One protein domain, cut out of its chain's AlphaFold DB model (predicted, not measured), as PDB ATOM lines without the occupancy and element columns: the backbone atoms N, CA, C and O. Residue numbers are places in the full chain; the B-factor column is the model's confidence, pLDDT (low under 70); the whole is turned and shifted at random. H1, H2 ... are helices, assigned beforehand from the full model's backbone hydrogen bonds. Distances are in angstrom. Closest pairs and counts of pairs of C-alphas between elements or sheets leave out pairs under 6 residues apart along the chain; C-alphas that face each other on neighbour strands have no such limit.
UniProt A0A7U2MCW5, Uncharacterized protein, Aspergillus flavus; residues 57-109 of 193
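This is residues 57 to 109 of the 193 residues of an uncharacterized protein of Aspergillus flavus (UniProt A0A7U2MCW5). The printed part has little regular structure: an open, wide loop runs from the ten-residue helix H1 to the one-turn helix H2, which lies toward the far end of the long axis. Residues 66 to 71 and 76 to 84 stick out. The 53 printed residues hold two named helices, H1 then H2, and no named strand; the class is all helix, with only 14 residues in named elements. The whole is only just loose, close to compact, with a radius of gyration of the C-alphas of 12.4 A, and elongated, spanning 35 by 20 by 19 A.

H1, residues 57 to 66, and H2, residues 98 to 101, are apart. In H1, 5 of 6 O i to N i+4 pairs are within hydrogen-bond range; H2 is too short for such a pair.

H1 begins at C-alpha 57 (79.183, 33.881, -14.884) and measures 15.2 A from first to last C-alpha. H2 measures 5.1 A and ends at C-alpha 101 (71.121, 16.335, -17.105).

The C-alphas farthest apart, of Ser 71 and Leu 102, are 35.9 A apart. The printed part has no cut. The link from H1 to H2, 31 residues, is long. Mean pLDDT of the printed part is 70.1; 26 residues are under 70, among them 57 to 65 and 104 to 109.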
ATOM      1  N   VAL A  57      79.533  34.349 -16.242       51.19
ATOM      2  CA  VAL A  57      79.183  33.881 -14.884       51.19
ATOM      3  C   VAL A  57      79.611  32.424 -14.670       51.19
ATOM      4  O   VAL A  57      80.021  32.046 -13.576       51.19
ATOM      5  N   LYS A  58      79.575  31.599 -15.726       52.03
ATOM      6  CA  LYS A  58      80.083  30.218 -15.689       52.03
ATOM      7  C   LYS A  58      81.615  30.149 -15.744       52.03
ATOM      8  O   LYS A  58      82.196  29.195 -15.227       52.03
ATOM      9  N   SER A  59      82.267  31.147 -16.345       57.25
ATOM     10  CA  SER A  59      83.713  31.164 -16.549       57.25
ATOM     11  C   SER A  59      84.478  31.393 -15.257       57.25
ATOM     12  O   SER A  59      85.550  30.825 -15.139       57.25
ATOM     13  N   ALA A  60      83.935  32.120 -14.275       60.47
ATOM     14  CA  ALA A  60      84.609  32.325 -12.992       60.47
ATOM     15  C   ALA A  60      84.914  30.984 -12.299       60.47
ATOM     16  O   ALA A  60      86.068  30.671 -12.025       60.47
ATOM     17  N   GLY A  61      83.902  30.125 -12.143       61.59
ATOM     18  CA  GLY A  61      84.084  28.808 -11.531       61.59
ATOM     19  C   GLY A  61      84.909  27.830 -12.377       61.59
ATOM     20  O   GLY A  61      85.679  27.035 -11.843       61.59
ATOM     21  N   ALA A  62      84.786  27.893 -13.707       62.91
ATOM     22  CA  ALA A  62      85.589  27.066 -14.608       62.91
ATOM     23  C   ALA A  62      87.056  27.532 -14.701       62.91
ATOM     24  O   ALA A  62      87.945  26.715 -14.930       62.91
ATOM     25  N   TRP A  63      87.316  28.831 -14.540       65.06
ATOM     26  CA  TRP A  63      88.652  29.420 -14.503       65.06
ATOM     27  C   TRP A  63      89.362  29.038 -13.209       65.06
ATOM     28  O   TRP A  63      90.510  28.619 -13.251       65.06
ATOM     29  N   GLU A  64      88.666  29.068 -12.078       64.62
ATOM     30  CA  GLU A  64      89.211  28.618 -10.793       64.62
ATOM     31  C   GLU A  64      89.561  27.128 -10.808       64.62
ATOM     32  O   GLU A  64      90.654  26.752 -10.395       64.62
ATOM     33  N   ALA A  65      88.694  26.285 -11.380       69.12
ATOM     34  CA  ALA A  65      88.968  24.854 -11.535       69.12
ATOM     35  C   ALA A  65      90.200  24.564 -12.417       69.12
ATOM     36  O   ALA A  65      90.859  23.541 -12.244       69.12
ATOM     37  N   LYS A  66      90.516  25.454 -13.364       74.00
ATOM     38  CA  LYS A  66      91.689  25.342 -14.246       74.00
ATOM     39  C   LYS A  66      92.966  25.920 -13.637       74.00
ATOM     40  O   LYS A  66      94.041  25.623 -14.144       74.00
ATOM     41  N   ASN A  67      92.860  26.720 -12.577       76.25
ATOM     42  CA  ASN A  67      93.985  27.411 -11.949       76.25
ATOM     43  C   ASN A  67      94.087  27.061 -10.449       76.25
ATOM     44  O   ASN A  67      93.915  27.949  -9.603       76.25
ATOM     45  N   PRO A  68      94.356  25.788 -10.090       69.62
ATOM     46  CA  PRO A  68      94.538  25.403  -8.695       69.62
ATOM     47  C   PRO A  68      95.770  26.119  -8.120       69.62
ATOM     48  O   PRO A  68      96.879  25.952  -8.617       69.62
ATOM     49  N   GLY A  69      95.571  26.946  -7.088       69.44
ATOM     50  CA  GLY A  69      96.646  27.697  -6.422       69.44
ATOM     51  C   GLY A  69      96.793  29.165  -6.840       69.44
ATOM     52  O   GLY A  69      97.684  29.847  -6.340       69.44
ATOM     53  N   SER A  70      95.925  29.685  -7.715       78.06
ATOM     54  CA  SER A  70      95.884  31.128  -7.989       78.06
ATOM     55  C   SER A  70      95.362  31.899  -6.773       78.06
ATOM     56  O   SER A  70      94.307  31.567  -6.242       78.06
ATOM     57  N   SER A  71      96.056  32.969  -6.367       70.44
ATOM     58  CA  SER A  71      95.636  33.862  -5.266       70.44
ATOM     59  C   SER A  71      94.270  34.529  -5.519       70.44
ATOM     60  O   SER A  71      93.569  34.920  -4.590       70.44
ATOM     61  N   LEU A  72      93.856  34.614  -6.790       68.69
ATOM     62  CA  LEU A  72      92.541  35.118  -7.202       68.69
ATOM     63  C   LEU A  72      91.416  34.082  -7.055       68.69
ATOM     64  O   LEU A  72      90.245  34.448  -7.122       68.69
ATOM     65  N   ALA A  73      91.743  32.798  -6.888       67.69
ATOM     66  CA  ALA A  73      90.743  31.765  -6.667       67.69
ATOM     67  C   ALA A  73      90.334  31.777  -5.191       67.69
ATOM     68  O   ALA A  73      91.149  31.533  -4.304       67.69
ATOM     69  N   VAL A  74      89.052  32.035  -4.910       67.25
ATOM     70  CA  VAL A  74      88.558  31.991  -3.525       67.25
ATOM     71  C   VAL A  74      88.728  30.556  -2.996       67.25
ATOM     72  O   VAL A  74      88.198  29.636  -3.620       67.25
ATOM     73  N   PRO A  75      89.434  30.303  -1.886       67.00
ATOM     74  CA  PRO A  75      89.603  28.946  -1.374       67.00
ATOM     75  C   PRO A  75      88.244  28.327  -1.022       67.00
ATOM     76  O   PRO A  75      87.359  29.010  -0.505       67.00
ATOM     77  N   GLU A  76      88.068  27.030  -1.294       64.44
ATOM     78  CA  GLU A  76      86.796  26.317  -1.079       64.44
ATOM     79  C   GLU A  76      86.285  26.446   0.367       64.44
ATOM     80  O   GLU A  76      85.085  26.573   0.590       64.44
ATOM     81  N   LEU A  77      87.210  26.527   1.329       67.25
ATOM     82  CA  LEU A  77      86.962  26.700   2.766       67.25
ATOM     83  C   LEU A  77      86.244  28.015   3.132       67.25
ATOM     84  O   LEU A  77      85.604  28.079   4.176       67.25
ATOM     85  N   GLY A  78      86.341  29.056   2.298       67.88
ATOM     86  CA  GLY A  78      85.726  30.369   2.544       67.88
ATOM     87  C   GLY A  78      84.438  30.623   1.758       67.88
ATOM     88  O   GLY A  78      83.831  31.686   1.897       67.88
ATOM     89  N   ARG A  79      84.013  29.687   0.900       68.94
ATOM     90  CA  ARG A  79      82.838  29.867   0.041       68.94
ATOM     91  C   ARG A  79      81.578  29.369   0.728       68.94
ATOM     92  O   ARG A  79      81.541  28.277   1.288       68.94
ATOM     93  N   LYS A  80      80.484  30.118   0.572       76.56
ATOM     94  CA  LYS A  80      79.146  29.575   0.821       76.56
ATOM     95  C   LYS A  80      78.936  28.399  -0.136       76.56
ATOM     96  O   LYS A  80      79.013  28.586  -1.350       76.56
ATOM     97  N   GLY A  81      78.683  27.207   0.408       76.56
ATOM     98  CA  GLY A  81      78.395  26.018  -0.396       76.56
ATOM     99  C   GLY A  81      77.303  26.308  -1.428       76.56
ATOM    100  O   GLY A  81      76.359  27.060  -1.156       76.56
ATOM    101  N   PHE A  82      77.438  25.762  -2.638       77.88
ATOM    102  CA  PHE A  82      76.463  26.052  -3.684       77.88
ATOM    103  C   PHE A  82      75.100  25.466  -3.298       77.88
ATOM    104  O   PHE A  82      74.987  24.310  -2.890       77.88
ATOM    105  N   VAL A  83      74.053  26.270  -3.489       83.19
ATOM    106  CA  VAL A  83      72.665  25.966  -3.087       83.19
ATOM    107  C   VAL A  83      72.091  24.735  -3.805       83.19
ATOM    108  O   VAL A  83      71.140  24.122  -3.340       83.19
ATOM    109  N   SER A  84      72.651  24.364  -4.957       81.12
ATOM    110  CA  SER A  84      72.107  23.324  -5.827       81.12
ATOM    111  C   SER A  84      73.210  22.610  -6.596       81.12
ATOM    112  O   SER A  84      74.187  23.245  -6.993       81.12
ATOM    113  N   ARG A  85      73.006  21.318  -6.894       74.81
ATOM    114  CA  ARG A  85      73.848  20.496  -7.789       74.81
ATOM    115  C   ARG A  85      74.093  21.145  -9.155       74.81
ATOM    116  O   ARG A  85      75.167  20.990  -9.720       74.81
ATOM    117  N   TYR A  86      73.119  21.905  -9.653       74.19
ATOM    118  CA  TYR A  86      73.205  22.617 -10.931       74.19
ATOM    119  C   TYR A  86      74.132  23.840 -10.872       74.19
ATOM    120  O   TYR A  86      74.668  24.255 -11.897       74.19
ATOM    121  N   ASN A  87      74.356  24.399  -9.681       78.62
ATOM    122  CA  ASN A  87      75.184  25.590  -9.496       78.62
ATOM    123  C   ASN A  87      76.677  25.261  -9.366       78.62
ATOM    124  O   ASN A  87      77.496  26.155  -9.539       78.62
ATOM    125  N   TYR A  88      77.030  24.000  -9.089       78.62
ATOM    126  CA  TYR A  88      78.418  23.543  -9.044       78.62
ATOM    127  C   TYR A  88      78.984  23.456 -10.473       78.62
ATOM    128  O   TYR A  88      78.528  22.620 -11.259       78.62
ATOM    129  N   PRO A  89      80.005  24.254 -10.829       79.19
ATOM    130  CA  PRO A  89      80.584  24.242 -12.176       79.19
ATOM    131  C   PRO A  89      81.154  22.874 -12.568       79.19
ATOM    132  O   PRO A  89      81.037  22.469 -13.718       79.19
ATOM    133  N   ASN A  90      81.704  22.136 -11.598       74.31
ATOM    134  CA  ASN A  90      82.334  20.828 -11.800       74.31
ATOM    135  C   ASN A  90      81.378  19.631 -11.583       74.31
ATOM    136  O   ASN A  90      81.808  18.511 -11.318       74.31
ATOM    137  N   HIS A  91      80.060  19.843 -11.639       79.81
ATOM    138  CA  HIS A  91      79.090  18.758 -11.480       79.81
ATOM    139  C   HIS A  91      78.790  18.079 -12.828       79.81
ATOM    140  O   HIS A  91      78.613  18.779 -13.824       79.81
ATOM    141  N   PRO A  92      78.637  16.738 -12.896       77.75
ATOM    142  CA  PRO A  92      78.394  16.001 -14.147       77.75
ATOM    143  C   PRO A  92      77.215  16.520 -14.982       77.75
ATOM    144  O   PRO A  92      77.220  16.393 -16.205       77.75
ATOM    145  N   VAL A  93      76.222  17.134 -14.341       79.00
ATOM    146  CA  VAL A  93      75.071  17.787 -14.989       79.00
ATOM    147  C   VAL A  93      75.481  18.933 -15.924       79.00
ATOM    148  O   VAL A  93      74.830  19.153 -16.940       79.00
ATOM    149  N   ASN A  94      76.579  19.629 -15.624       77.44
ATOM    150  CA  ASN A  94      77.044  20.791 -16.382       77.44
ATOM    151  C   ASN A  94      77.998  20.429 -17.536       77.44
ATOM    152  O   ASN A  94      78.359  21.300 -18.322       77.44
ATOM    153  N   ASN A  95      78.324  19.142 -17.720       74.56
ATOM    154  CA  ASN A  95      79.227  18.646 -18.772       74.56
ATOM    155  C   ASN A  95      78.579  18.544 -20.172       74.56
ATOM    156  O   ASN A  95      79.149  17.926 -21.070       74.56
ATOM    157  N   GLY A  96      77.370  19.084 -20.362       69.44
ATOM    158  CA  GLY A  96      76.691  19.142 -21.666       69.44
ATOM    159  C   GLY A  96      76.175  17.802 -22.210       69.44
ATOM    160  O   GLY A  96      75.706  17.743 -23.344       69.44
ATOM    161  N   LYS A  97      76.232  16.720 -21.425       75.88
ATOM    162  CA  LYS A  97      75.682  15.411 -21.804       75.88
ATOM    163  C   LYS A  97      74.221  15.330 -21.355       75.88
ATOM    164  O   LYS A  97      73.919  15.463 -20.176       75.88
ATOM    165  N   THR A  98      73.287  15.074 -22.267       70.38
ATOM    166  CA  THR A  98      71.857  14.916 -21.918       70.38
ATOM    167  C   THR A  98      71.627  13.776 -20.924       70.38
ATOM    168  O   THR A  98      70.793  13.888 -20.026       70.38
ATOM    169  N   SER A  99      72.440  12.720 -21.031       70.44
ATOM    170  CA  SER A  99      72.462  11.584 -20.109       70.44
ATOM    171  C   SER A  99      72.887  11.946 -18.687       70.44
ATOM    172  O   SER A  99      72.612  11.172 -17.780       70.44
ATOM    173  N   SER A 100      73.522  13.098 -18.458       70.00
ATOM    174  CA  SER A 100      73.835  13.576 -17.109       70.00
ATOM    175  C   SER A 100      72.837  14.613 -16.595       70.00
ATOM    176  O   SER A 100      72.658  14.707 -15.382       70.00
ATOM    177  N   VAL A 101      72.148  15.345 -17.478       77.00
ATOM    178  CA  VAL A 101      71.121  16.335 -17.105       77.00
ATOM    179  C   VAL A 101      69.860  15.664 -16.559       77.00
ATOM    180  O   VAL A 101      69.385  16.058 -15.496       77.00
ATOM    181  N   LEU A 102      69.346  14.635 -17.245       73.81
ATOM    182  CA  LEU A 102      68.108  13.949 -16.845       73.81
ATOM    183  C   LEU A 102      68.233  13.238 -15.483       73.81
ATOM    184  O   LEU A 102      67.357  13.426 -14.644       73.81
ATOM    185  N   PRO A 103      69.317  12.491 -15.193       77.06
ATOM    186  CA  PRO A 103      69.485  11.816 -13.905       77.06
ATOM    187  C   PRO A 103      70.129  12.698 -12.831       77.06
ATOM    188  O   PRO A 103      70.533  12.190 -11.784       77.06
ATOM    189  N   GLY A 104      70.338  13.990 -13.106       66.75
ATOM    190  CA  GLY A 104      71.024  14.891 -12.184       66.75
ATOM    191  C   GLY A 104      72.439  14.420 -11.829       66.75
ATOM    192  O   GLY A 104      72.889  14.645 -10.710       66.75
ATOM    193  N   GLY A 105      73.124  13.709 -12.732       65.38
ATOM    194  CA  GLY A 105      74.461  13.158 -12.502       65.38
ATOM    195  C   GLY A 105      74.551  11.978 -11.527       65.38
ATOM    196  O   GLY A 105      75.658  11.520 -11.253       65.38
ATOM    197  N   LEU A 106      73.420  11.485 -11.006       62.34
ATOM    198  CA  LEU A 106      73.370  10.368 -10.055       62.34
ATOM    199  C   LEU A 106      73.689   9.027 -10.731       62.34
ATOM    200  O   LEU A 106      74.412   8.198 -10.176       62.34
ATOM    201  N   LEU A 107      73.226   8.853 -11.973       60.78
ATOM    202  CA  LEU A 107      73.831   7.900 -12.893       60.78
ATOM    203  C   LEU A 107      75.140   8.521 -13.374       60.78
ATOM    204  O   LEU A 107      75.216   9.152 -14.427       60.78
ATOM    205  N   GLY A 108      76.171   8.400 -12.538       55.62
ATOM    206  CA  GLY A 108      77.534   8.704 -12.943       55.62
ATOM    207  C   GLY A 108      77.867   7.969 -14.242       55.62
ATOM    208  O   GLY A 108      77.235   6.967 -14.575       55.62
ATOM    209  N   SER A 109      78.878   8.461 -14.952       55.41
ATOM    210  CA  SER A 109      79.462   7.879 -16.167       55.41
ATOM    211  C   SER A 109      80.089   6.494 -15.915       55.41
ATOM    212  O   SER A 109      81.228   6.240 -16.299       55.41
TER     213      SER A 109